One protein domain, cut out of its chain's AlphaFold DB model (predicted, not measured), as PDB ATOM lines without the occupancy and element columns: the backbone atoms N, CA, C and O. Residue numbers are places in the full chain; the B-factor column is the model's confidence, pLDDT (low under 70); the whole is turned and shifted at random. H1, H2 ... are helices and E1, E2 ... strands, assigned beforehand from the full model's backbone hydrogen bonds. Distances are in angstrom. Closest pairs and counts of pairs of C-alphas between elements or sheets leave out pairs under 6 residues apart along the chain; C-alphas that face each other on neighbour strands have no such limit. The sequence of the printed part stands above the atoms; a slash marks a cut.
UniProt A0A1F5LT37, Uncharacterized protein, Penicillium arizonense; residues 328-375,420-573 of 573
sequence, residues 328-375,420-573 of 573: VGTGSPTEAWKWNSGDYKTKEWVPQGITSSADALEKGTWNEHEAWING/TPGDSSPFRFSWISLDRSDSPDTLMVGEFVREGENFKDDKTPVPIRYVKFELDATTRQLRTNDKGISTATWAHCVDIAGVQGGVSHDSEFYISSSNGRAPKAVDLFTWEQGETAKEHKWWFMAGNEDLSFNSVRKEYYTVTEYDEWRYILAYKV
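Overview. This is residues 328 to 375 and 420 to 573 of the 573 residues of an uncharacterized protein of Penicillium arizonense (UniProt A0A1F5LT37). With little regular structure, the domain is three strongly twisted four-strand sheets among long loops; sheet E6 E7 E8 E9 partly faces sheets E1 E12 E11 E10 and E2 E3 E4 E5, all antiparallel. The 202 printed residues, 77 in named elements, run E1, H1, E2 to E12. The domain is mostly strand and compact, radius of gyration of the C-alphas 17.3 A, spans 50 by 41 by 34 A.

Along the chain. E1 is residues 335 to 338, from C-alpha 335 at (167.180, 235.013, 142.359); H1 357 to 360; E2 431 to 435; E3 442 to 446; E4 464 to 470, 20.4 A; E5 490 to 494; E6 499 to 505; E7 508 to 514; E8 522 to 528; E9 534 to 540; E10 544 to 550; E11 555 to 560; E12 567 to 572, ending with C-alpha 572 at (175.959, 231.235, 143.169).

Arrangement. E1 and E12 are antiparallel, N 337 and O 568 2.9 A apart. E2 to E5, E6 to E9 and E10 to E12 are meanders, each strand the antiparallel neighbour of the one before. The sheets form a stack, face to face in turn; the closest C-alphas of E6 and E10, Gly 501 and Asp 546, are 3.9 A apart. H1, on no sheet, is too short for any O i to N i+4 pair.

Size, cuts and confidence. Residues 376 to 419 are not printed; C-alphas 375 and 420 are 8.1 A apart. Links E1 to H1, E3 to E4 and E4 to E5 are long. In the printed part 27 residues have pLDDT under 70, among them residues 353 to 374.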
ATOM      1  N   VAL A 328     162.312 225.784 148.355       83.25
ATOM      2  CA  VAL A 328     163.662 225.194 148.295       83.25
ATOM      3  C   VAL A 328     164.037 224.518 149.620       83.25
ATOM      4  O   VAL A 328     163.490 224.842 150.685       83.25
ATOM      5  N   GLY A 329     164.941 223.537 149.572       81.75
ATOM      6  CA  GLY A 329     165.424 222.876 150.782       81.75
ATOM      7  C   GLY A 329     166.591 223.619 151.435       81.75
ATOM      8  O   GLY A 329     166.344 224.591 152.143       81.75
ATOM      9  N   THR A 330     167.819 223.120 151.301       88.00
ATOM     10  CA  THR A 330     169.042 223.686 151.901       88.00
ATOM     11  C   THR A 330     169.725 224.721 151.008       88.00
ATOM     12  O   THR A 330     170.448 225.577 151.520       88.00
ATOM     13  N   GLY A 331     169.468 224.688 149.697       88.50
ATOM     14  CA  GLY A 331     169.956 225.685 148.754       88.50
ATOM     15  C   GLY A 331     169.256 227.028 148.950       88.50
ATOM     16  O   GLY A 331     168.075 227.103 149.288       88.50
ATOM     17  N   SER A 332     170.000 228.111 148.735       90.88
ATOM     18  CA  SER A 332     169.495 229.482 148.851       90.88
ATOM     19  C   SER A 332     169.649 230.199 147.509       90.88
ATOM     20  O   SER A 332     170.742 230.695 147.224       90.88
ATOM     21  N   PRO A 333     168.601 230.244 146.663       92.75
ATOM     22  CA  PRO A 333     168.694 230.903 145.369       92.75
ATOM     23  C   PRO A 333     168.909 232.408 145.555       92.75
ATOM     24  O   PRO A 333     168.226 233.055 146.354       92.75
ATOM     25  N   THR A 334     169.843 232.981 144.799       92.00
ATOM     26  CA  THR A 334     170.081 234.430 144.770       92.00
ATOM     27  C   THR A 334     168.991 235.175 144.018       92.00
ATOM     28  O   THR A 334     168.690 236.321 144.345       92.00
ATOM     29  N   GLU A 335     168.369 234.520 143.041       91.69
ATOM     30  CA  GLU A 335     167.180 235.013 142.359       91.69
ATOM     31  C   GLU A 335     166.149 233.892 142.233       91.69
ATOM     32  O   GLU A 335     166.487 232.747 141.930       91.69
ATOM     33  N   ALA A 336     164.882 234.238 142.453       93.81
ATOM     34  CA  ALA A 336     163.757 233.327 142.307       93.81
ATOM     35  C   ALA A 336     162.586 234.063 141.656       93.81
ATOM     36  O   ALA A 336     161.981 234.965 142.249       93.81
ATOM     37  N   TRP A 337     162.263 233.666 140.433       92.31
ATOM     38  CA  TRP A 337     161.222 234.282 139.621       92.31
ATOM     39  C   TRP A 337     160.106 233.283 139.372       92.31
ATOM     40  O   TRP A 337     160.366 232.162 138.951       92.31
ATOM     41  N   LYS A 338     158.866 233.686 139.634       90.50
ATOM     42  CA  LYS A 338     157.665 232.893 139.375       90.50
ATOM     43  C   LYS A 338     156.870 233.483 138.221       90.50
ATOM     44  O   LYS A 338     156.815 234.707 138.046       90.50
ATOM     45  N   TRP A 339     156.198 232.603 137.500       86.00
ATOM     46  CA  TRP A 339     155.205 232.972 136.501       86.00
ATOM     47  C   TRP A 339     153.912 233.471 137.163       86.00
ATOM     48  O   TRP A 339     153.658 233.225 138.347       86.00
ATOM     49  N   ASN A 340     153.084 234.194 136.407       82.81
ATOM     50  CA  ASN A 340     151.780 234.642 136.893       82.81
ATOM     51  C   ASN A 340     150.796 233.471 137.048       82.81
ATOM     52  O   ASN A 340     151.024 232.365 136.560       82.81
ATOM     53  N   SER A 341     149.672 233.720 137.725       76.06
ATOM     54  CA  SER A 341     148.728 232.671 138.134       76.06
ATOM     55  C   SER A 341     148.081 231.876 137.006       76.06
ATOM     56  O   SER A 341     147.763 230.709 137.220       76.06
ATOM     57  N   GLY A 342     147.894 232.470 135.828       78.94
ATOM     58  CA  GLY A 342     147.429 231.740 134.645       78.94
ATOM     59  C   GLY A 342     148.516 230.846 134.048       78.94
ATOM     60  O   GLY A 342     148.258 229.702 133.684       78.94
ATOM     61  N   ASP A 343     149.752 231.342 134.021       78.44
ATOM     62  CA  ASP A 343     150.871 230.695 133.340       78.44
ATOM     63  C   ASP A 343     151.412 229.487 134.101       78.44
ATOM     64  O   ASP A 343     151.842 228.521 133.480       78.44
ATOM     65  N   TYR A 344     151.372 229.492 135.436       80.00
ATOM     66  CA  TYR A 344     151.861 228.343 136.199       80.00
ATOM     67  C   TYR A 344     150.854 227.185 136.311       80.00
ATOM     68  O   TYR A 344     151.232 226.102 136.753       80.00
ATOM     69  N   LYS A 345     149.569 227.419 135.994       81.44
ATOM     70  CA  LYS A 345     148.477 226.427 136.116       81.44
ATOM     71  C   LYS A 345     148.097 225.771 134.795       81.44
ATOM     72  O   LYS A 345     147.391 224.765 134.797       81.44
ATOM     73  N   THR A 346     148.466 226.388 133.676       81.00
ATOM     74  CA  THR A 346     148.099 225.878 132.358       81.00
ATOM     75  C   THR A 346     148.906 224.628 132.008       81.00
ATOM     76  O   THR A 346     150.086 224.511 132.343       81.00
ATOM     77  N   LYS A 347     148.258 223.705 131.298       79.56
ATOM     78  CA  LYS A 347     148.880 222.496 130.737       79.56
ATOM     79  C   LYS A 347     149.377 222.695 129.305       79.56
ATOM     80  O   LYS A 347     149.926 221.772 128.723       79.56
ATOM     81  N   GLU A 348     149.157 223.878 128.737       74.19
ATOM     82  CA  GLU A 348     149.529 224.207 127.355       74.19
ATOM     83  C   GLU A 348     151.041 224.364 127.170       74.19
ATOM     84  O   GLU A 348     151.538 224.294 126.051       74.19
ATOM     85  N   TRP A 349     151.776 224.594 128.260       78.38
ATOM     86  CA  TRP A 349     153.228 224.695 128.242       78.38
ATOM     87  C   TRP A 349     153.810 224.238 129.581       78.38
ATOM     88  O   TRP A 349     153.142 224.326 130.616       78.38
ATOM     89  N   VAL A 350     155.062 223.788 129.550       80.69
ATOM     90  CA  VAL A 350     155.855 223.375 130.712       80.69
ATOM     91  C   VAL A 350     157.283 223.910 130.516       80.69
ATOM     92  O   VAL A 350     157.823 223.753 129.421       80.69
ATOM     93  N   PRO A 351     157.894 224.588 131.509       80.06
ATOM     94  CA  PRO A 351     159.310 224.924 131.465       80.06
ATOM     95  C   PRO A 351     160.119 223.634 131.519       80.06
ATOM     96  O   PRO A 351     159.968 222.870 132.464       80.06
ATOM     97  N   GLN A 352     160.969 223.427 130.527       75.81
ATOM     98  CA  GLN A 352     161.797 222.238 130.406       75.81
ATOM     99  C   GLN A 352     163.173 222.623 129.859       75.81
ATOM    100  O   GLN A 352     163.327 223.675 129.221       75.81
ATOM    101  N   GLY A 353     164.157 221.771 130.119       66.88
ATOM    102  CA  GLY A 353     165.375 221.716 129.329       66.88
ATOM    103  C   GLY A 353     165.055 221.290 127.897       66.88
ATOM    104  O   GLY A 353     164.072 220.591 127.648       66.88
ATOM    105  N   ILE A 354     165.833 221.729 126.906       60.50
ATOM    106  CA  ILE A 354     165.641 221.205 125.546       60.50
ATOM    107  C   ILE A 354     166.312 219.834 125.494       60.50
ATOM    108  O   ILE A 354     167.514 219.730 125.259       60.50
ATOM    109  N   THR A 355     165.511 218.792 125.694       58.31
ATOM    110  CA  THR A 355     165.953 217.396 125.715       58.31
ATOM    111  C   THR A 355     165.375 216.566 124.559       58.31
ATOM    112  O   THR A 355     164.607 217.053 123.725       58.31
ATOM    113  N   SER A 356     165.824 215.317 124.432       52.75
ATOM    114  CA  SER A 356     165.495 214.412 123.330       52.75
ATOM    115  C   SER A 356     164.250 213.563 123.621       52.75
ATOM    116  O   SER A 356     163.858 213.384 124.771       52.75
ATOM    117  N   SER A 357     163.639 212.956 122.594       49.56
ATOM    118  CA  SER A 357     162.528 212.007 122.807       49.56
ATOM    119  C   SER A 357     162.928 210.799 123.659       49.56
ATOM    120  O   SER A 357     162.050 210.164 124.238       49.56
ATOM    121  N   ALA A 358     164.227 210.492 123.751       46.72
ATOM    122  CA  ALA A 358     164.748 209.418 124.588       46.72
ATOM    123  C   ALA A 358     164.592 209.708 126.092       46.72
ATOM    124  O   ALA A 358     164.488 208.766 126.877       46.72
ATOM    125  N   ASP A 359     164.548 210.986 126.475       52.66
ATOM    126  CA  ASP A 359     164.289 211.436 127.844       52.66
ATOM    127  C   ASP A 359     162.823 211.211 128.242       52.66
ATOM    128  O   ASP A 359     162.522 210.606 129.270       52.66
ATOM    129  N   ALA A 360     161.900 211.576 127.347       42.75
ATOM    130  CA  ALA A 360     160.471 211.360 127.548       42.75
ATOM    131  C   ALA A 360     160.059 209.877 127.431       42.75
ATOM    132  O   ALA A 360     159.147 209.428 128.128       42.75
ATOM    133  N   LEU A 361     160.694 209.109 126.534       49.97
ATOM    134  CA  LEU A 361     160.393 207.702 126.250       49.97
ATOM    135  C   LEU A 361     161.683 206.936 125.913       49.97
ATOM    136  O   LEU A 361     162.312 207.212 124.900       49.97
ATOM    137  N   GLU A 362     162.017 205.887 126.677       46.47
ATOM    138  CA  GLU A 362     163.234 205.046 126.529       46.47
ATOM    139  C   GLU A 362     163.593 204.610 125.093       46.47
ATOM    140  O   GLU A 362     164.748 204.303 124.806       46.47
ATOM    141  N   LYS A 363     162.611 204.541 124.185       53.22
ATOM    142  CA  LYS A 363     162.787 204.096 122.795       53.22
ATOM    143  C   LYS A 363     163.027 205.233 121.794       53.22
ATOM    144  O   LYS A 363     163.295 204.940 120.634       53.22
ATOM    145  N   GLY A 364     162.869 206.499 122.190       48.94
ATOM    146  CA  GLY A 364     162.916 207.651 121.281       48.94
ATOM    147  C   GLY A 364     161.784 207.688 120.239       48.94
ATOM    148  O   GLY A 364     161.785 208.551 119.361       48.94
ATOM    149  N   THR A 365     160.814 206.771 120.331       50.91
ATOM    150  CA  THR A 365     159.645 206.657 119.452       50.91
ATOM    151  C   THR A 365     158.402 207.234 120.124       50.91
ATOM    152  O   THR A 365     158.247 207.137 121.339       50.91
ATOM    153  N   TRP A 366     157.488 207.806 119.339       41.72
ATOM    154  CA  TRP A 366     156.173 208.263 119.793       41.72
ATOM    155  C   TRP A 366     155.089 207.483 119.046       41.72
ATOM    156  O   TRP A 366     155.038 207.532 117.819       41.72
ATOM    157  N   ASN A 367     154.226 206.759 119.769       45.12
ATOM    158  CA  ASN A 367     153.181 205.899 119.188       45.12
ATOM    159  C   ASN A 367     153.705 204.961 118.082       45.12
ATOM    160  O   ASN A 367     153.165 204.942 116.985       45.12
ATOM    161  N   GLU A 368     154.778 204.213 118.363       51.12
ATOM    162  CA  GLU A 368     155.421 203.261 117.428       51.12
ATOM    163  C   GLU A 368     156.116 203.893 116.209       51.12
ATOM    164  O   GLU A 368     156.877 203.214 115.524       51.12
ATOM    165  N   HIS A 369     155.958 205.199 115.988       40.00
ATOM    166  CA  HIS A 369     156.690 205.940 114.971       40.00
ATOM    167  C   HIS A 369     158.025 206.438 115.527       40.00
ATOM    168  O   HIS A 369     158.092 206.959 116.645       40.00
ATOM    169  N   GLU A 370     159.095 206.325 114.738       45.97
ATOM    170  CA  GLU A 370     160.316 207.084 115.003       45.97
ATOM    171  C   GLU A 370     159.973 208.575 114.974       45.97
ATOM    172  O   GLU A 370     159.712 209.165 113.924       45.97
ATOM    173  N   ALA A 371     159.942 209.188 116.154       42.75
ATOM    174  CA  ALA A 371     159.860 210.626 116.255       42.75
ATOM    175  C   ALA A 371     161.243 211.167 115.898       42.75
ATOM    176  O   ALA A 371     162.257 210.751 116.461       42.75
ATOM    177  N   TRP A 372     161.297 212.090 114.945       48.34
ATOM    178  CA  TRP A 372     162.529 212.741 114.525       48.34
ATOM    179  C   TRP A 372     163.028 213.650 115.659       48.34
ATOM    180  O   TRP A 372     162.834 214.854 115.560       48.34
ATOM    181  N   ILE A 373     163.615 213.114 116.743       56.16
ATOM    182  CA  ILE A 373     164.157 213.877 117.892       56.16
ATOM    183  C   ILE A 373     165.351 213.161 118.584       56.16
ATOM    184  O   ILE A 373     165.577 213.339 119.774       56.16
ATOM    185  N   ASN A 374     166.166 212.377 117.862       68.88
ATOM    186  CA  ASN A 374     167.350 211.712 118.445       68.88
ATOM    187  C   ASN A 374     168.644 212.528 118.237       68.88
ATOM    188  O   ASN A 374     169.049 212.738 117.095       68.88
ATOM    189  N   GLY A 375     169.332 212.939 119.311       79.88
ATOM    190  CA  GLY A 375     170.613 213.672 119.271       79.88
ATOM    191  C   GLY A 375     170.492 215.168 119.595       79.88
ATOM    192  O   GLY A 375     169.631 215.551 120.380       79.88
ATOM    193  N   THR A 420     173.783 208.182 116.740       74.44
ATOM    194  CA  THR A 420     173.777 206.776 116.324       74.44
ATOM    195  C   THR A 420     174.305 205.944 117.489       74.44
ATOM    196  O   THR A 420     175.515 205.941 117.720       74.44
ATOM    197  N   PRO A 421     173.422 205.289 118.265       70.38
ATOM    198  CA  PRO A 421     173.854 204.486 119.400       70.38
ATOM    199  C   PRO A 421     174.685 203.294 118.920       70.38
ATOM    200  O   PRO A 421     174.353 202.659 117.923       70.38
ATOM    201  N   GLY A 422     175.763 202.983 119.640       69.75
ATOM    202  CA  GLY A 422     176.493 201.734 119.441       69.75
ATOM    203  C   GLY A 422     175.781 200.570 120.130       69.75
ATOM    204  O   GLY A 422     175.354 200.706 121.278       69.75
ATOM    205  N   ASP A 423     175.714 199.415 119.467       70.00
ATOM    206  CA  ASP A 423     174.976 198.228 119.938       70.00
ATOM    207  C   ASP A 423     175.434 197.702 121.311       70.00
ATOM    208  O   ASP A 423     174.661 197.088 122.043       70.00
ATOM    209  N   SER A 424     176.696 197.938 121.674       66.94
ATOM    210  CA  SER A 424     177.308 197.465 122.920       66.94
ATOM    211  C   SER A 424     177.216 198.456 124.083       66.94
ATOM    212  O   SER A 424     177.554 198.102 125.210       66.94
ATOM    213  N   SER A 425     176.797 199.702 123.833       66.94
ATOM    214  CA  SER A 425     176.771 200.756 124.852       66.94
ATOM    215  C   SER A 425     175.769 201.862 124.483       66.94
ATOM    216  O   SER A 425     176.170 202.990 124.176       66.94
ATOM    217  N   PRO A 426     174.455 201.567 124.484       76.19
ATOM    218  CA  PRO A 426     173.436 202.547 124.116       76.19
ATOM    219  C   PRO A 426     173.455 203.717 125.107       76.19
ATOM    220  O   PRO A 426     173.387 203.489 126.309       76.19
ATOM    221  N   PHE A 427     173.591 204.950 124.614       81.88
ATOM    222  CA  PHE A 427     173.609 206.189 125.409       81.88
ATOM    223  C   PHE A 427     172.325 206.993 125.183       81.88
ATOM    224  O   PHE A 427     171.904 207.158 124.030       81.88
ATOM    225  N   ARG A 428     171.711 207.475 126.273       81.12
ATOM    226  CA  ARG A 428     170.451 208.234 126.282       81.12
ATOM    227  C   ARG A 428     170.708 209.705 126.601       81.12
ATOM    228  O   ARG A 428     170.987 210.064 127.735       81.12
ATOM    229  N   PHE A 429     170.518 210.568 125.610       85.19
ATOM    230  CA  PHE A 429     170.558 212.017 125.805       85.19
ATOM    231  C   PHE A 429     169.368 212.451 126.670       85.19
ATOM    232  O   PHE A 429     168.225 212.231 126.267       85.19
ATOM    233  N   SER A 430     169.639 213.067 127.819       84.56
ATOM    234  CA  SER A 430     168.610 213.523 128.764       84.56
ATOM    235  C   SER A 430     168.731 214.995 129.136       84.56
ATOM    236  O   SER A 430     167.723 215.665 129.285       84.56
ATOM    237  N   TRP A 431     169.942 215.528 129.208       89.06
ATOM    238  CA  TRP A 431     170.157 216.942 129.500       89.06
ATOM    239  C   TRP A 431     171.420 217.422 128.805       89.06
ATOM    240  O   TRP A 431     172.308 216.625 128.470       89.06
ATOM    241  N   ILE A 432     171.502 218.730 128.572       90.88
ATOM    242  CA  ILE A 432     172.627 219.354 127.882       90.88
ATOM    243  C   ILE A 432     172.963 220.717 128.480       90.88
ATOM    244  O   ILE A 432     172.085 221.504 128.823       90.88
ATOM    245  N   SER A 433     174.251 221.030 128.565       91.69
ATOM    246  CA  SER A 433     174.721 222.345 128.985       91.69
ATOM    247  C   SER A 433     175.970 222.771 128.223       91.69
ATOM    248  O   SER A 433     176.682 221.960 127.629       91.69
ATOM    249  N   LEU A 434     176.209 224.079 128.195       91.06
ATOM    250  CA  LEU A 434     177.355 224.686 127.531       91.06
ATOM    251  C   LEU A 434     178.420 225.066 128.559       91.06
ATOM    252  O   LEU A 434     178.156 225.881 129.444       91.06
ATOM    253  N   ASP A 435     179.631 224.555 128.369       92.75
ATOM    254  CA  ASP A 435     180.814 224.920 129.136       92.75
ATOM    255  C   ASP A 435     181.698 225.851 128.298       92.75
ATOM    256  O   ASP A 435     182.249 225.475 127.262       92.75
ATOM    257  N   ARG A 436     181.797 227.106 128.747       89.19
ATOM    258  CA  ARG A 436     182.612 228.157 128.109       89.19
ATOM    259  C   ARG A 436     183.979 228.349 128.769       89.19
ATOM    260  O   ARG A 436     184.705 229.267 128.395       89.19
ATOM    261  N   SER A 437     184.267 227.587 129.818       91.25
ATOM    262  CA  SER A 437     185.573 227.578 130.487       91.25
ATOM    263  C   SER A 437     186.528 226.569 129.865       91.25
ATOM    264  O   SER A 437     187.741 226.757 129.947       91.25
ATOM    265  N   ASP A 438     186.002 225.537 129.206       94.06
ATOM    266  CA  ASP A 438     186.815 224.656 128.378       94.06
ATOM    267  C   ASP A 438     187.434 225.409 127.187       94.06
ATOM    268  O   ASP A 438     186.910 226.411 126.693       94.06
ATOM    269  N   SER A 439     188.568 224.909 126.694       92.12
ATOM    270  CA  SER A 439     189.215 225.429 125.490       92.12
ATOM    271  C   SER A 439     189.569 224.275 124.545       92.12
ATOM    272  O   SER A 439     190.522 223.543 124.828       92.12
ATOM    273  N   PRO A 440     188.836 224.097 123.426       93.56
ATOM    274  CA  PRO A 440     187.675 224.889 122.980       93.56
ATOM    275  C   PRO A 440     186.423 224.688 123.861       93.56
ATOM    276  O   PRO A 440     186.355 223.704 124.589       93.56
ATOM    277  N   ASP A 441     185.427 225.583 123.752       93.94
ATOM    278  CA  ASP A 441     184.115 225.424 124.408       93.94
ATOM    279  C   ASP A 441     183.535 224.021 124.151       93.94
ATOM    280  O   ASP A 441     183.669 223.486 123.042       93.94
ATOM    281  N   THR A 442     182.813 223.454 125.119       95.81
ATOM    282  CA  THR A 442     182.186 222.135 124.963       95.81
ATOM    283  C   THR A 442     180.698 222.140 125.288       95.81
ATOM    284  O   THR A 442     180.205 222.937 126.086       95.81
ATOM    285  N   LEU A 443     179.958 221.229 124.657       94.00
ATOM    286  CA  LEU A 443     178.621 220.837 125.089       94.00
ATOM    287  C   LEU A 443     178.735 219.588 125.957       94.00
ATOM    288  O   LEU A 443     179.178 218.543 125.477       94.00
ATOM    289  N   MET A 444     178.321 219.697 127.215       93.56
ATOM    290  CA  MET A 444     178.215 218.580 128.142       93.56
ATOM    291  C   MET A 444     176.828 217.954 128.030       93.56
ATOM    292  O   MET A 444     175.824 218.658 128.051       93.56
ATOM    293  N   VAL A 445     176.779 216.632 127.922       92.56
ATOM    294  CA  VAL A 445     175.546 215.849 127.825       92.56
ATOM    295  C   VAL A 445     175.587 214.735 128.858       92.56
ATOM    296  O   VAL A 445     176.635 214.112 129.058       92.56
ATOM    297  N   GLY A 446     174.444 214.436 129.466       91.50
ATOM    298  CA  GLY A 446     174.302 213.269 130.326       91.50
ATOM    299  C   GLY A 446     172.972 212.549 130.178       91.50
ATOM    300  O   GLY A 446     172.119 212.907 129.359       91.50
ATOM    301  N   GLU A 447     172.845 211.496 130.978       89.12
ATOM    302  CA  GLU A 447     171.726 210.559 130.972       89.12
ATOM    303  C   GLU A 447     170.908 210.702 132.261       89.12
ATOM    304  O   GLU A 447     171.469 210.844 133.350       89.12
ATOM    305  N   PHE A 448     169.586 210.591 132.155       88.94
ATOM    306  CA  PHE A 448     168.737 210.233 133.282       88.94
ATOM    307  C   PHE A 448     168.780 208.716 133.412       88.94
ATOM    308  O   PHE A 448     168.584 208.016 132.423       88.94
ATOM    309  N   VAL A 449     169.048 208.196 134.605       89.50
ATOM    310  CA  VAL A 449     169.029 206.759 134.918       89.50
ATOM    311  C   VAL A 449     168.445 206.610 136.315       89.50
ATOM    312  O   VAL A 449     168.869 207.309 137.238       89.50
ATOM    313  N   ARG A 450     167.449 205.744 136.485       88.81
ATOM    314  CA  ARG A 450     166.819 205.514 137.790       88.81
ATOM    315  C   ARG A 450     167.746 204.718 138.700       88.81
ATOM    316  O   ARG A 450     168.562 203.918 138.249       88.81
ATOM    317  N   GLU A 451     167.587 204.909 140.003       88.69
ATOM    318  CA  GLU A 451     168.315 204.109 140.983       88.69
ATOM    319  C   GLU A 451     167.996 202.616 140.788       88.69
ATOM    320  O   GLU A 451     166.831 202.214 140.768       88.69
ATOM    321  N   GLY A 452     169.041 201.804 140.606       88.88
ATOM    322  CA  GLY A 452     168.917 200.363 140.373       88.88
ATOM    323  C   GLY A 452     168.397 199.961 138.985       88.88
ATOM    324  O   GLY A 452     168.002 198.807 138.817       88.88
ATOM    325  N   GLU A 453     168.366 200.871 138.004       89.31
ATOM    326  CA  GLU A 453     167.978 200.550 136.625       89.31
ATOM    327  C   GLU A 453     168.950 199.530 136.005       89.31
ATOM    328  O   GLU A 453     170.169 199.708 136.040       89.31
ATOM    329  N   ASN A 454     168.401 198.461 135.422       89.88
ATOM    330  CA  ASN A 454     169.144 197.448 134.675       89.88
ATOM    331  C   ASN A 454     168.754 197.501 133.194       89.88
ATOM    332  O   ASN A 454     167.645 197.903 132.839       89.88
ATOM    333  N   PHE A 455     169.651 197.044 132.321       85.19
ATOM    334  CA  PHE A 455     169.302 196.745 130.937       85.19
ATOM    335  C   PHE A 455     168.224 195.650 130.868       85.19
ATOM    336  O   PHE A 455     167.894 195.000 131.857       85.19
ATOM    337  N   LYS A 456     167.704 195.387 129.659       83.38
ATOM    338  CA  LYS A 456     166.623 194.411 129.396       83.38
ATOM    339  C   LYS A 456     166.883 192.978 129.891       83.38
ATOM    340  O   LYS A 456     165.981 192.151 129.828       83.38
ATOM    341  N   ASP A 457     168.111 192.657 130.291       86.00
ATOM    342  CA  ASP A 457     168.473 191.364 130.871       86.00
ATOM    343  C   ASP A 457     168.192 191.261 132.384       86.00
ATOM    344  O   ASP A 457     168.428 190.199 132.967       86.00
ATOM    345  N   ASP A 458     167.704 192.347 133.000       83.44
ATOM    346  CA  ASP A 458     167.401 192.520 134.426       83.44
ATOM    347  C   ASP A 458     168.576 192.223 135.376       83.44
ATOM    348  O   ASP A 458     168.385 192.032 136.581       83.44
ATOM    349  N   LYS A 459     169.808 192.170 134.858       88.69
ATOM    350  CA  LYS A 459     171.007 191.778 135.618       88.69
ATOM    351  C   LYS A 459     172.152 192.757 135.480       88.69
ATOM    352  O   LYS A 459     172.982 192.823 136.385       88.69
ATOM    353  N   THR A 460     172.227 193.451 134.354       88.38
ATOM    354  CA  THR A 460     173.322 194.361 134.049       88.38
ATOM    355  C   THR A 460     172.886 195.785 134.383       88.38
ATOM    356  O   THR A 460     172.004 196.296 133.690       88.38
ATOM    357  N   PRO A 461     173.486 196.441 135.396       89.38
ATOM    358  CA  PRO A 461     173.172 197.827 135.723       89.38
ATOM    359  C   PRO A 461     173.400 198.751 134.532       89.38
ATOM    360  O   PRO A 461     174.403 198.622 133.822       89.38
ATOM    361  N   VAL A 462     172.481 199.691 134.326       88.88
ATOM    362  CA  VAL A 462     172.658 200.755 133.336       88.88
ATOM    363  C   VAL A 462     173.717 201.724 133.873       88.88
ATOM    364  O   VAL A 462     173.531 202.277 134.959       88.88
ATOM    365  N   PRO A 463     174.844 201.932 133.168       89.88
ATOM    366  CA  PRO A 463     175.834 202.914 133.583       89.88
ATOM    367  C   PRO A 463     175.276 204.326 133.405       89.88
ATOM    368  O   PRO A 463     174.518 204.585 132.472       89.88
ATOM    369  N   ILE A 464     175.715 205.252 134.252       91.25
ATOM    370  CA  ILE A 464     175.351 206.668 134.156       91.25
ATOM    371  C   ILE A 464     176.564 207.406 133.621       91.25
ATOM    372  O   ILE A 464     177.607 207.428 134.274       91.25
ATOM    373  N   ARG A 465     176.467 207.961 132.411       92.38
ATOM    374  CA  ARG A 465     177.617 208.586 131.750       92.38
ATOM    375  C   ARG A 465     177.397 210.058 131.488       92.38
ATOM    376  O   ARG A 465     176.306 210.490 131.124       92.38
ATOM    377  N   TYR A 466     178.489 210.802 131.578       94.19
ATOM    378  CA  TYR A 466     178.597 212.170 131.099       94.19
ATOM    379  C   TYR A 466     179.595 212.215 129.958       94.19
ATOM    380  O   TYR A 466     180.626 211.546 130.012       94.19
ATOM    381  N   VAL A 467     179.301 213.011 128.938       93.75
ATOM    382  CA  VAL A 467     180.167 213.194 127.774       93.75
ATOM    383  C   VAL A 467     180.275 214.670 127.424       93.75
ATOM    384  O   VAL A 467     179.336 215.431 127.649       93.75
ATOM    385  N   LYS A 468     181.409 215.078 126.852       95.69
ATOM    386  CA  LYS A 468     181.582 216.421 126.287       95.69
ATOM    387  C   LYS A 468     181.917 216.342 124.805       95.69
ATOM    388  O   LYS A 468     182.763 215.547 124.392       95.69
ATOM    389  N   PHE A 469     181.270 217.197 124.022       95.31
ATOM    390  CA  PHE A 469     181.549 217.404 122.606       95.31
ATOM    391  C   PHE A 469     182.142 218.792 122.400       95.31
ATOM    392  O   PHE A 469     181.566 219.781 122.844       95.31
ATOM    393  N   GLU A 470     183.273 218.881 121.708       97.00
ATOM    394  CA  GLU A 470     183.884 220.174 121.398       97.00
ATOM    395  C   GLU A 470     183.074 220.964 120.375       97.00
ATOM    396  O   GLU A 470     182.554 220.413 119.399       97.00
ATOM    397  N   LEU A 471     183.055 222.280 120.561       90.75
ATOM    398  CA  LEU A 471     182.588 223.232 119.571       90.75
ATOM    399  C   LEU A 471     183.763 223.791 118.767       90.75
ATOM    400  O   LEU A 471     184.830 224.109 119.291       90.75
ATOM    401  N   ASP A 472     183.549 223.968 117.472       86.81
ATOM    402  CA  ASP A 472     184.436 224.749 116.630       86.81
ATOM    403  C   ASP A 472     184.356 226.232 117.029       86.81
ATOM    404  O   ASP A 472     183.277 226.826 117.113       86.81
ATOM    405  N   ALA A 473     185.511 226.838 117.297       78.62
ATOM    406  CA  ALA A 473     185.585 228.198 117.826       78.62
ATOM    407  C   ALA A 473     185.095 229.265 116.831       78.62
ATOM    408  O   ALA A 473     184.627 230.319 117.260       78.62
ATOM    409  N   THR A 474     185.175 228.990 115.527       73.81
ATOM    410  CA  THR A 474     184.798 229.935 114.468       73.81
ATOM    411  C   THR A 474     183.317 229.812 114.152       73.81
ATOM    412  O   THR A 474     182.574 230.785 114.164       73.81
ATOM    413  N   THR A 475     182.879 228.588 113.888       77.00
ATOM    414  CA  THR A 475     181.551 228.297 113.349       77.00
ATOM    415  C   THR A 475     180.517 228.012 114.440       77.00
ATOM    416  O   THR A 475     179.321 227.995 114.155       77.00
ATOM    417  N   ARG A 476     180.963 227.778 115.685       79.12
ATOM    418  CA  ARG A 476     180.129 227.439 116.856       79.12
ATOM    419  C   ARG A 476     179.308 226.161 116.673       79.12
ATOM    420  O   ARG A 476     178.286 225.960 117.322       79.12
ATOM    421  N   GLN A 477     179.773 225.291 115.786       87.31
ATOM    422  CA  GLN A 477     179.192 223.988 115.477       87.31
ATOM    423  C   GLN A 477     179.887 222.908 116.301       87.31
ATOM    424  O   GLN A 477     181.025 223.115 116.708       87.31
ATOM    425  N   LEU A 478     179.269 221.738 116.497       91.38
ATOM    426  CA  LEU A 478     180.036 220.585 116.981       91.38
ATOM    427  C   LEU A 478     181.199 220.317 116.028       91.38
ATOM    428  O   LEU A 478     180.999 220.255 114.811       91.38
ATOM    429  N   ARG A 479     182.396 220.127 116.579       91.06
ATOM    430  CA  ARG A 479     183.564 219.718 115.807       91.06
ATOM    431  C   ARG A 479     183.296 218.338 115.209       91.06
ATOM    432  O   ARG A 479     182.898 217.410 115.919       91.06
ATOM    433  N   THR A 480     183.534 218.204 113.911       90.19
ATOM    434  CA  THR A 480     183.399 216.948 113.172       90.19
ATOM    435  C   THR A 480     184.721 216.562 112.517       90.19
ATOM    436  O   THR A 480     185.586 217.403 112.276       90.19
ATOM    437  N   ASN A 481     184.899 215.267 112.259       84.81
ATOM    438  CA  ASN A 481     185.970 214.778 111.391       84.81
ATOM    439  C   ASN A 481     185.594 214.927 109.902       84.81
ATOM    440  O   ASN A 481     184.477 215.324 109.571       84.81
ATOM    441  N   ASP A 482     186.490 214.518 108.999       80.06
ATOM    442  CA  ASP A 482     186.298 214.598 107.538       80.06
ATOM    443  C   ASP A 482     185.073 213.826 107.004       80.06
ATOM    444  O   ASP A 482     184.689 213.980 105.846       80.06
ATOM    445  N   LYS A 483     184.450 212.982 107.836       79.06
ATOM    446  CA  LYS A 483     183.218 212.241 107.528       79.06
ATOM    447  C   LYS A 483     181.963 212.895 108.116       79.06
ATOM    448  O   LYS A 483     180.898 212.292 108.083       79.06
ATOM    449  N   GLY A 484     182.080 214.081 108.712       83.31
ATOM    450  CA  GLY A 484     180.969 214.770 109.370       83.31
ATOM    451  C   GLY A 484     180.569 214.171 110.724       83.31
ATOM    452  O   GLY A 484     179.522 214.528 111.257       83.31
ATOM    453  N   ILE A 485     181.381 213.283 111.309       87.19
ATOM    454  CA  ILE A 485     181.078 212.643 112.597       87.19
ATOM    455  C   ILE A 485     181.672 213.480 113.729       87.19
ATOM    456  O   ILE A 485     182.879 213.730 113.742       87.19
ATOM    457  N   SER A 486     180.837 213.867 114.695       90.50
ATOM    458  CA  SER A 486     181.292 214.438 115.966       90.50
ATOM    459  C   SER A 486     181.480 213.328 116.994       90.50
ATOM    460  O   SER A 486     180.602 212.487 117.182       90.50
ATOM    461  N   THR A 487     182.642 213.293 117.640       90.19
ATOM    462  CA  THR A 487     182.968 212.311 118.678       90.19
ATOM    463  C   THR A 487     183.200 213.050 119.983       90.19
ATOM    464  O   THR A 487     183.856 214.091 119.989       90.19
ATOM    465  N   ALA A 488     182.660 212.517 121.078       91.75
ATOM    466  CA  ALA A 488     182.928 213.062 122.398       91.75
ATOM    467  C   ALA A 488     184.437 213.017 122.682       91.75
ATOM    468  O   ALA A 488     185.088 211.996 122.455       91.75
ATOM    469  N   THR A 489     184.992 214.120 123.169       94.81
ATOM    470  CA  THR A 489     186.420 214.234 123.509       94.81
ATOM    471  C   THR A 489     186.692 213.900 124.967       94.81
ATOM    472  O   THR A 489     187.836 213.674 125.360       94.81
ATOM    473  N   TRP A 490     185.630 213.807 125.762       95.69
ATOM    474  CA  TRP A 490     185.669 213.432 127.161       95.69
ATOM    475  C   TRP A 490     184.431 212.609 127.503       95.69
ATOM    476  O   TRP A 490     183.335 212.887 127.006       95.69
ATOM    477  N   ALA A 491     184.613 211.600 128.351       93.69
ATOM    478  CA  ALA A 491     183.535 210.786 128.890       93.69
ATOM    479  C   ALA A 491     183.899 210.266 130.285       93.69
ATOM    480  O   ALA A 491     185.049 209.894 130.520       93.69
ATOM    481  N   HIS A 492     182.919 210.187 131.184       94.06
ATOM    482  CA  HIS A 492     183.054 209.566 132.506       94.06
ATOM    483  C   HIS A 492     181.798 208.798 132.889       94.06
ATOM    484  O   HIS A 492     180.693 209.216 132.550       94.06
ATOM    485  N   CYS A 493     181.980 207.705 133.629       92.38
ATOM    486  CA  CYS A 493     180.894 207.064 134.363       92.38
ATOM    487  C   CYS A 493     180.811 207.671 135.764       92.38
ATOM    488  O   CYS A 493     181.843 207.913 136.393       92.38
ATOM    489  N   VAL A 494     179.597 207.862 136.262       90.69
ATOM    490  CA  VAL A 494     179.327 208.343 137.617       90.69
ATOM    491  C   VAL A 494     178.290 207.459 138.303       90.69
ATOM    492  O   VAL A 494     177.498 206.798 137.639       90.69
ATOM    493  N   ASP A 495     178.253 207.496 139.634       90.88
ATOM    494  CA  ASP A 495     177.281 206.753 140.447       90.88
ATOM    495  C   ASP A 495     176.234 207.703 141.062       90.88
ATOM    496  O   ASP A 495     175.969 207.683 142.263       90.88
ATOM    497  N   ILE A 496     175.665 208.587 140.236       93.69
ATOM    498  CA  ILE A 496     174.638 209.561 140.637       93.69
ATOM    499  C   ILE A 496     173.380 209.303 139.806       93.69
ATOM    500  O   ILE A 496     173.311 209.693 138.643       93.69
ATOM    501  N   ALA A 497     172.393 208.628 140.393       92.94
ATOM    502  CA  ALA A 497     171.110 208.348 139.749       92.94
ATOM    503  C   ALA A 497     170.180 209.573 139.736       92.94
ATOM    504  O   ALA A 497     170.396 210.558 140.440       92.94
ATOM    505  N   GLY A 498     169.124 209.511 138.924       91.19
ATOM    506  CA  GLY A 498     168.028 210.482 138.925       91.19
ATOM    507  C   GLY A 498     168.395 211.873 138.403       91.19
ATOM    508  O   GLY A 498     167.694 212.834 138.715       91.19
ATOM    509  N   VAL A 499     169.490 212.005 137.652       92.88
ATOM    510  CA  VAL A 499     170.027 213.308 137.235       92.88
ATOM    511  C   VAL A 499     169.055 214.036 136.309       92.88
ATOM    512  O   VAL A 499     168.707 213.500 135.264       92.88
ATOM    513  N   GLN A 500     168.641 215.247 136.687       89.88
ATOM    514  CA  GLN A 500     167.759 216.107 135.875       89.88
ATOM    515  C   GLN A 500     168.529 217.136 135.043       89.88
ATOM    516  O   GLN A 500     167.978 217.770 134.158       89.88
ATOM    517  N   GLY A 501     169.804 217.352 135.355       92.12
ATOM    518  CA  GLY A 501     170.587 218.406 134.732       92.12
ATOM    519  C   GLY A 501     171.957 218.534 135.365       92.12
ATOM    520  O   GLY A 501     172.115 218.319 136.572       92.12
ATOM    521  N   GLY A 502     172.940 218.914 134.558       93.38
ATOM    522  CA  GLY A 502     174.311 219.115 134.997       93.38
ATOM    523  C   GLY A 502     175.001 220.207 134.196       93.38
ATOM    524  O   GLY A 502     174.728 220.392 133.011       93.38
ATOM    525  N   VAL A 503     175.905 220.934 134.842       93.44
ATOM    526  CA  VAL A 503     176.782 221.907 134.187       93.44
ATOM    527  C   VAL A 503     178.191 221.805 134.737       93.44
ATOM    528  O   VAL A 503     178.379 221.510 135.916       93.44
ATOM    529  N   SER A 504     179.177 222.053 133.885       93.81
ATOM    530  CA  SER A 504     180.572 222.174 134.286       93.81
ATOM    531  C   SER A 504     181.076 223.599 134.094       93.81
ATOM    532  O   SER A 504     180.664 224.299 133.164       93.81
ATOM    533  N   HIS A 505     181.947 224.030 134.999       92.19
ATOM    534  CA  HIS A 505     182.668 225.291 134.911       92.19
ATOM    535  C   HIS A 505     184.024 225.169 135.614       92.19
ATOM    536  O   HIS A 505     184.081 224.709 136.750       92.19
ATOM    537  N   ASP A 506     185.113 225.570 134.953       91.62
ATOM    538  CA  ASP A 506     186.484 225.542 135.489       91.62
ATOM    539  C   ASP A 506     186.874 224.177 136.112       91.62
ATOM    540  O   ASP A 506     187.557 224.107 137.129       91.62
ATOM    541  N   SER A 507     186.489 223.073 135.457       90.69
ATOM    542  CA  SER A 507     186.682 221.668 135.893       90.69
ATOM    543  C   SER A 507     185.816 221.182 137.065       90.69
ATOM    544  O   SER A 507     185.888 220.001 137.410       90.69
ATOM    545  N   GLU A 508     184.965 222.036 137.632       94.88
ATOM    546  CA  GLU A 508     183.984 221.656 138.647       94.88
ATOM    547  C   GLU A 508     182.619 221.385 138.004       94.88
ATOM    548  O   GLU A 508     182.177 222.093 137.096       94.88
ATOM    549  N   PHE A 509     181.938 220.343 138.473       95.94
ATOM    550  CA  PHE A 509     180.647 219.890 137.975       95.94
ATOM    551  C   PHE A 509     179.565 220.104 139.031       95.94
ATOM    552  O   PHE A 509     179.711 219.682 140.176       95.94
ATOM    553  N   TYR A 510     178.453 220.696 138.611       95.75
ATOM    554  CA  TYR A 510     177.255 220.943 139.405       95.75
ATOM    555  C   TYR A 510     176.125 220.115 138.815       95.75
ATOM    556  O   TYR A 510     175.750 220.316 137.662       95.75
ATOM    557  N   ILE A 511     175.608 219.164 139.583       96.00
ATOM    558  CA  ILE A 511     174.695 218.132 139.087       96.00
ATOM    559  C   ILE A 511     173.464 218.091 139.987       96.00
ATOM    560  O   ILE A 511     173.576 217.957 141.202       96.00
ATOM    561  N   SER A 512     172.282 218.191 139.396       94.31
ATOM    562  CA  SER A 512     171.010 218.031 140.101       94.31
ATOM    563  C   SER A 512     170.511 216.592 140.009       94.31
ATOM    564  O   SER A 512     170.511 216.011 138.925       94.31
ATOM    565  N   SER A 513     170.073 216.019 141.129       94.19
ATOM    566  CA  SER A 513     169.536 214.655 141.205       94.19
ATOM    567  C   SER A 513     168.174 214.654 141.896       94.19
ATOM    568  O   SER A 513     168.026 215.191 142.995       94.19
ATOM    569  N   SER A 514     167.168 214.078 141.237       90.69
ATOM    570  CA  SER A 514     165.787 214.040 141.715       90.69
ATOM    571  C   SER A 514     165.510 212.824 142.598       90.69
ATOM    572  O   SER A 514     165.653 211.678 142.183       90.69
ATOM    573  N   ASN A 515     164.981 213.101 143.788       85.88
ATOM    574  CA  ASN A 515     164.419 212.154 144.752       85.88
ATOM    575  C   ASN A 515     162.876 212.105 144.690       85.88
ATOM    576  O   ASN A 515     162.218 211.613 145.613       85.88
ATOM    577  N   GLY A 516     162.265 212.645 143.628       80.81
ATOM    578  CA  GLY A 516     160.820 212.602 143.384       80.81
ATOM    579  C   GLY A 516     160.092 213.940 143.553       80.81
ATOM    580  O   GLY A 516     160.663 215.018 143.435       80.81
ATOM    581  N   ARG A 517     158.772 213.879 143.787       78.88
ATOM    582  CA  ARG A 517     157.861 215.041 143.670       78.88
ATOM    583  C   ARG A 517     157.596 215.818 144.962       78.88
ATOM    584  O   ARG A 517     156.808 216.763 144.951       78.88
ATOM    585  N   ALA A 518     158.178 215.421 146.094       74.88
ATOM    586  CA  ALA A 518     157.988 216.176 147.333       74.88
ATOM    587  C   ALA A 518     158.659 217.563 147.213       74.88
ATOM    588  O   ALA A 518     159.716 217.650 146.606       74.88
ATOM    589  N   PRO A 519     158.116 218.652 147.795       63.97
ATOM    590  CA  PRO A 519     158.564 220.022 147.500       63.97
ATOM    591  C   PRO A 519     160.075 220.263 147.650       63.97
ATOM    592  O   PRO A 519     160.634 221.080 146.928       63.97
ATOM    593  N   LYS A 520     160.723 219.527 148.561       68.69
ATOM    594  CA  LYS A 520     162.170 219.491 148.790       68.69
ATOM    595  C   LYS A 520     162.663 218.087 148.466       68.69
ATOM    596  O   LYS A 520     162.725 217.262 149.370       68.69
ATOM    597  N   ALA A 521     162.912 217.787 147.200       72.75
ATOM    598  CA  ALA A 521     163.259 216.431 146.778       72.75
ATOM    599  C   ALA A 521     164.329 216.395 145.695       72.75
ATOM    600  O   ALA A 521     164.292 215.520 144.844       72.75
ATOM    601  N   VAL A 522     165.267 217.339 145.708       87.12
ATOM    602  CA  VAL A 522     166.368 217.334 144.747       87.12
ATOM    603  C   VAL A 522     167.665 217.697 145.452       87.12
ATOM    604  O   VAL A 522     167.739 218.717 146.143       87.12
ATOM    605  N   ASP A 523     168.681 216.873 145.247       94.00
ATOM    606  CA  ASP A 523     170.026 217.063 145.774       94.00
ATOM    607  C   ASP A 523     170.916 217.765 144.742       94.00
ATOM    608  O   ASP A 523     170.725 217.632 143.531       94.00
ATOM    609  N   LEU A 524     171.897 218.528 145.228       95.50
ATOM    610  CA  LEU A 524     173.013 219.005 144.413       95.50
ATOM    611  C   LEU A 524     174.215 218.111 144.686       95.50
ATOM    612  O   LEU A 524     174.582 217.904 145.841       95.50
ATOM    613  N   PHE A 525     174.880 217.665 143.637       96.56
ATOM    614  CA  PHE A 525     176.207 217.083 143.709       96.56
ATOM    615  C   PHE A 525     177.212 218.073 143.129       96.56
ATOM    616  O   PHE A 525     177.018 218.585 142.026       96.56
ATOM    617  N   THR A 526     178.277 218.336 143.882       96.44
ATOM    618  CA  THR A 526     179.471 219.031 143.384       96.44
ATOM    619  C   THR A 526     180.580 218.008 143.209       96.44
ATOM    620  O   THR A 526     180.849 217.231 144.132       96.44
ATOM    621  N   TRP A 527     181.207 217.980 142.043       96.62
ATOM    622  CA  TRP A 527     182.184 216.955 141.697       96.62
ATOM    623  C   TRP A 527     183.349 217.543 140.908       96.62
ATOM    624  O   TRP A 527     183.153 218.400 140.056       96.62
ATOM    625  N   GLU A 528     184.552 217.043 141.172       95.06
ATOM    626  CA  GLU A 528     185.736 217.259 140.346       95.06
ATOM    627  C   GLU A 528     186.224 215.900 139.845       95.06
ATOM    628  O   GLU A 528     186.178 214.896 140.565       95.06
ATOM    629  N   GLN A 529     186.697 215.851 138.601       91.69
ATOM    630  CA  GLN A 529     187.142 214.599 138.005       91.69
ATOM    631  C   GLN A 529     188.263 213.949 138.832       91.69
ATOM    632  O   GLN A 529     189.326 214.528 139.027       91.69
ATOM    633  N   GLY A 530     188.055 212.688 139.220       90.62
ATOM    634  CA  GLY A 530     189.007 211.914 140.026       90.62
ATOM    635  C   GLY A 530     188.720 211.949 141.527       90.62
ATOM    636  O   GLY A 530     189.259 211.118 142.255       90.62
ATOM    637  N   GLU A 531     187.821 212.826 141.971       93.81
ATOM    638  CA  GLU A 531     187.399 212.942 143.364       93.81
ATOM    639  C   GLU A 531     186.041 212.265 143.607       93.81
ATOM    640  O   GLU A 531     185.276 211.967 142.685       93.81
ATOM    641  N   THR A 532     185.722 212.019 144.881       94.94
ATOM    642  CA  THR A 532     184.375 211.580 145.280       94.94
ATOM    643  C   THR A 532     183.421 212.771 145.246       94.94
ATOM    644  O   THR A 532     183.702 213.802 145.855       94.94
ATOM    645  N   ALA A 533     182.280 212.627 144.567       96.38
ATOM    646  CA  ALA A 533     181.264 213.674 144.518       96.38
ATOM    647  C   ALA A 533     180.740 214.010 145.923       96.38
ATOM    648  O   ALA A 533     180.468 213.130 146.742       96.38
ATOM    649  N   LYS A 534     180.572 215.303 146.197       97.12
ATOM    650  CA  LYS A 534     180.005 215.805 147.446       97.12
ATOM    651  C   LYS A 534     178.515 216.062 147.264       97.12
ATOM    652  O   LYS A 534     178.119 216.896 146.456       97.12
ATOM    653  N   GLU A 535     177.713 215.372 148.063       96.25
ATOM    654  CA  GLU A 535     176.258 215.504 148.095       96.25
ATOM    655  C   GLU A 535     175.820 216.642 149.031       96.25
ATOM    656  O   GLU A 535     176.218 216.714 150.199       96.25
ATOM    657  N   HIS A 536     174.934 217.500 148.535       94.56
ATOM    658  CA  HIS A 536     174.250 218.545 149.287       94.56
ATOM    659  C   HIS A 536     172.750 218.259 149.257       94.56
ATOM    660  O   HIS A 536     172.041 218.585 148.301       94.56
ATOM    661  N   LYS A 537     172.268 217.618 150.323       92.56
ATOM    662  CA  LYS A 537     170.894 217.116 150.379       92.56
ATOM    663  C   LYS A 537     169.855 218.220 150.369       92.56
ATOM    664  O   LYS A 537     169.977 219.212 151.096       92.56
ATOM    665  N   TRP A 538     168.781 217.975 149.630       89.69
ATOM    666  CA  TRP A 538     167.618 218.836 149.496       89.69
ATOM    667  C   TRP A 538     167.991 220.225 148.976       89.69
ATOM    668  O   TRP A 538     167.391 221.207 149.392       89.69
ATOM    669  N   TRP A 539     169.013 220.351 148.134       92.69
ATOM    670  CA  TRP A 539     169.471 221.652 147.657       92.69
ATOM    671  C   TRP A 539     168.384 222.402 146.881       92.69
ATOM    672  O   TRP A 539     168.083 223.555 147.197       92.69
ATOM    673  N   PHE A 540     167.749 221.738 145.913       91.12
ATOM    674  CA  PHE A 540     166.722 222.343 145.069       91.12
ATOM    675  C   PHE A 540     165.306 221.956 145.516       91.12
ATOM    676  O   PHE A 540     165.086 221.067 146.345       91.12
ATOM    677  N   MET A 541     164.319 222.661 144.964       90.06
ATOM    678  CA  MET A 541     162.926 222.222 145.024       90.06
ATOM    679  C   MET A 541     162.640 221.163 143.951       90.06
ATOM    680  O   MET A 541     163.386 221.047 142.983       90.06
ATOM    681  N   ALA A 542     161.547 220.419 144.116       89.19
ATOM    682  CA  ALA A 542     161.111 219.408 143.155       89.19
ATOM    683  C   ALA A 542     160.813 219.957 141.752       89.19
ATOM    684  O   ALA A 542     160.326 221.080 141.596       89.19
ATOM    685  N   GLY A 543     161.035 219.084 140.765       88.19
ATOM    686  CA  GLY A 543     160.788 219.343 139.351       88.19
ATOM    687  C   GLY A 543     161.805 220.291 138.743       88.19
ATOM    688  O   GLY A 543     161.421 221.040 137.863       88.19
ATOM    689  N   ASN A 544     163.032 220.357 139.271       89.38
ATOM    690  CA  ASN A 544     164.099 221.076 138.588       89.38
ATOM    691  C   ASN A 544     164.456 220.334 137.298       89.38
ATOM    692  O   ASN A 544     164.494 219.111 137.299       89.38
ATOM    693  N   GLU A 545     164.792 221.090 136.267       88.94
ATOM    694  CA  GLU A 545     165.260 220.548 134.992       88.94
ATOM    695  C   GLU A 545     166.717 220.959 134.746       88.94
ATOM    696  O   GLU A 545     167.417 221.348 135.691       88.94
ATOM    697  N   ASP A 546     167.165 220.867 133.492       89.69
ATOM    698  CA  ASP A 546     168.489 221.251 133.005       89.69
ATOM    699  C   ASP A 546     169.122 222.441 133.747       89.69
ATOM    700  O   ASP A 546     168.497 223.475 134.020       89.69
ATOM    701  N   LEU A 547     170.429 222.317 133.994       91.62
ATOM    702  CA  LEU A 547     171.253 223.383 134.554       91.62
ATOM    703  C   LEU A 547     171.980 224.141 133.445       91.62
ATOM    704  O   LEU A 547     172.460 223.569 132.468       91.62
ATOM    705  N   SER A 548     172.118 225.449 133.618       90.31
ATOM    706  CA  SER A 548     172.869 226.313 132.707       90.31
ATOM    707  C   SER A 548     173.742 227.289 133.476       90.31
ATOM    708  O   SER A 548     173.362 227.757 134.548       90.31
ATOM    709  N   PHE A 549     174.905 227.627 132.919       88.81
ATOM    710  CA  PHE A 549     175.856 228.531 133.555       88.81
ATOM    711  C   PHE A 549     175.836 229.929 132.936       88.81
ATOM    712  O   PHE A 549     175.935 230.107 131.721       88.81
ATOM    713  N   ASN A 550     175.759 230.945 133.788       81.38
ATOM    714  CA  ASN A 550     175.887 232.346 133.421       81.38
ATOM    715  C   ASN A 550     177.264 232.866 133.853       81.38
ATOM    716  O   ASN A 550     177.468 233.256 135.006       81.38
ATOM    717  N   SER A 551     178.191 232.949 132.898       78.19
ATOM    718  CA  SER A 551     179.566 233.403 133.140       78.19
ATOM    719  C   SER A 551     179.675 234.867 133.573       78.19
ATOM    720  O   SER A 551     180.586 235.221 134.320       78.19
ATOM    721  N   VAL A 552     178.732 235.726 133.168       76.31
ATOM    722  CA  VAL A 552     178.735 237.155 133.527       76.31
ATOM    723  C   VAL A 552     178.456 237.333 135.014       76.31
ATOM    724  O   VAL A 552     179.094 238.143 135.687       76.31
ATOM    725  N   ARG A 553     177.484 236.582 135.537       78.75
ATOM    726  CA  ARG A 553     177.070 236.671 136.941       78.75
ATOM    727  C   ARG A 553     177.714 235.618 137.831       78.75
ATOM    728  O   ARG A 553     177.563 235.734 139.047       78.75
ATOM    729  N   LYS A 554     178.446 234.658 137.261       84.44
ATOM    730  CA  LYS A 554     179.036 233.517 137.974       84.44
ATOM    731  C   LYS A 554     177.982 232.796 138.811       84.44
ATOM    732  O   LYS A 554     178.071 232.714 140.034       84.44
ATOM    733  N   GLU A 555     176.911 232.408 138.141       89.62
ATOM    734  CA  GLU A 555     175.776 231.711 138.734       89.62
ATOM    735  C   GLU A 555     175.335 230.611 137.779       89.62
ATOM    736  O   GLU A 555     175.412 230.784 136.560       89.62
ATOM    737  N   TYR A 556     174.857 229.501 138.320       89.69
ATOM    738  CA  TYR A 556     174.095 228.540 137.541       89.69
ATOM    739  C   TYR A 556     172.605 228.754 137.800       89.69
ATOM    740  O   TYR A 556     172.197 229.217 138.870       89.69
ATOM    741  N   TYR A 557     171.781 228.454 136.806       90.75
ATOM    742  CA  TYR A 557     170.336 228.576 136.905       90.75
ATOM    743  C   TYR A 557     169.631 227.325 136.392       90.75
ATOM    744  O   TYR A 557     170.179 226.565 135.598       90.75
ATOM    745  N   THR A 558     168.410 227.143 136.878       91.50
ATOM    746  CA  THR A 558     167.499 226.048 136.542       91.50
ATOM    747  C   THR A 558     166.093 226.604 136.380       91.50
ATOM    748  O   THR A 558     165.747 227.652 136.944       91.50
ATOM    749  N   VAL A 559     165.261 225.873 135.649       91.12
ATOM    750  CA  VAL A 559     163.804 226.043 135.680       91.12
ATOM    751  C   VAL A 559     163.162 224.919 136.482       91.12
ATOM    752  O   VAL A 559     163.842 223.939 136.791       91.12
ATOM    753  N   THR A 560     161.886 225.072 136.845       90.25
ATOM    754  CA  THR A 560     161.105 223.984 137.443       90.25
ATOM    755  C   THR A 560     159.792 223.716 136.707       90.25
ATOM    756  O   THR A 560     159.079 224.663 136.378       90.25
ATOM    757  N   GLU A 561     159.453 222.448 136.466       86.62
ATOM    758  CA  GLU A 561     158.394 222.043 135.528       86.62
ATOM    759  C   GLU A 561     156.987 221.924 136.148       86.62
ATOM    760  O   GLU A 561     155.978 222.205 135.489       86.62
ATOM    761  N   TYR A 562     156.890 221.541 137.427       86.94
ATOM    762  CA  TYR A 562     155.615 221.131 138.021       86.94
ATOM    763  C   TYR A 562     154.592 222.260 138.128       86.94
ATOM    764  O   TYR A 562     154.898 223.368 138.571       86.94
ATOM    765  N   ASP A 563     153.344 221.939 137.769       82.50
ATOM    766  CA  ASP A 563     152.177 222.811 137.906       82.50
ATOM    767  C   ASP A 563     152.132 223.455 139.298       82.50
ATOM    768  O   ASP A 563     152.404 222.818 140.314       82.50
ATOM    769  N   GLU A 564     151.794 224.741 139.350       83.50
ATOM    770  CA  GLU A 564     151.822 225.558 140.576       83.50
ATOM    771  C   GLU A 564     153.201 225.865 141.160       83.50
ATOM    772  O   GLU A 564     153.333 226.835 141.914       83.50
ATOM    773  N   TRP A 565     154.240 225.147 140.741       85.75
ATOM    774  CA  TRP A 565     155.604 225.240 141.250       85.75
ATOM    775  C   TRP A 565     156.624 225.534 140.146       85.75
ATOM    776  O   TRP A 565     157.747 225.041 140.200       85.75
ATOM    777  N   ARG A 566     156.258 226.380 139.176       89.19
ATOM    778  CA  ARG A 566     157.129 226.792 138.065       89.19
ATOM    779  C   ARG A 566     157.918 228.052 138.398       89.19
ATOM    780  O   ARG A 566     157.342 229.138 138.532       89.19
ATOM    781  N   TYR A 567     159.231 227.910 138.492       91.19
ATOM    782  CA  TYR A 567     160.169 228.964 138.851       91.19
ATOM    783  C   TYR A 567     161.365 228.991 137.900       91.19
ATOM    784  O   TYR A 567     161.705 227.994 137.274       91.19
ATOM    785  N   ILE A 568     162.022 230.147 137.837       91.50
ATOM    786  CA  ILE A 568     163.411 230.283 137.400       91.50
ATOM    787  C   ILE A 568     164.227 230.576 138.652       91.50
ATOM    788  O   ILE A 568     163.938 231.545 139.365       91.50
ATOM    789  N   LEU A 569     165.219 229.738 138.927       92.56
ATOM    790  CA  LEU A 569     166.045 229.807 140.127       92.56
ATOM    791  C   LEU A 569     167.503 229.978 139.719       92.56
ATOM    792  O   LEU A 569     167.982 229.231 138.873       92.56
ATOM    793  N   ALA A 570     168.205 230.927 140.334       92.12
ATOM    794  CA  ALA A 570     169.642 231.117 140.145       92.12
ATOM    795  C   ALA A 570     170.385 230.944 141.470       92.12
ATOM    796  O   ALA A 570     169.905 231.393 142.513       92.12
ATOM    797  N   TYR A 571     171.557 230.322 141.419       92.38
ATOM    798  CA  TYR A 571     172.403 230.014 142.568       92.38
ATOM    799  C   TYR A 571     173.838 230.431 142.269       92.38
ATOM    800  O   TYR A 571     174.321 230.294 141.144       92.38
ATOM    801  N   LYS A 572     174.531 230.942 143.284       88.69
ATOM    802  CA  LYS A 572     175.959 231.235 143.169       88.69
ATOM    803  C   LYS A 572     176.768 229.946 143.203       88.69
ATOM    804  O   LYS A 572     176.394 229.019 143.918       88.69
ATOM    805  N   VAL A 573     177.847 229.966 142.425       81.44
ATOM    806  CA  VAL A 573     179.004 229.072 142.561       81.44
ATOM    807  C   VAL A 573     179.630 229.294 143.929       81.44
ATOM    808  O   VAL A 573     179.834 230.488 144.275       81.44
TER     809      VAL A 573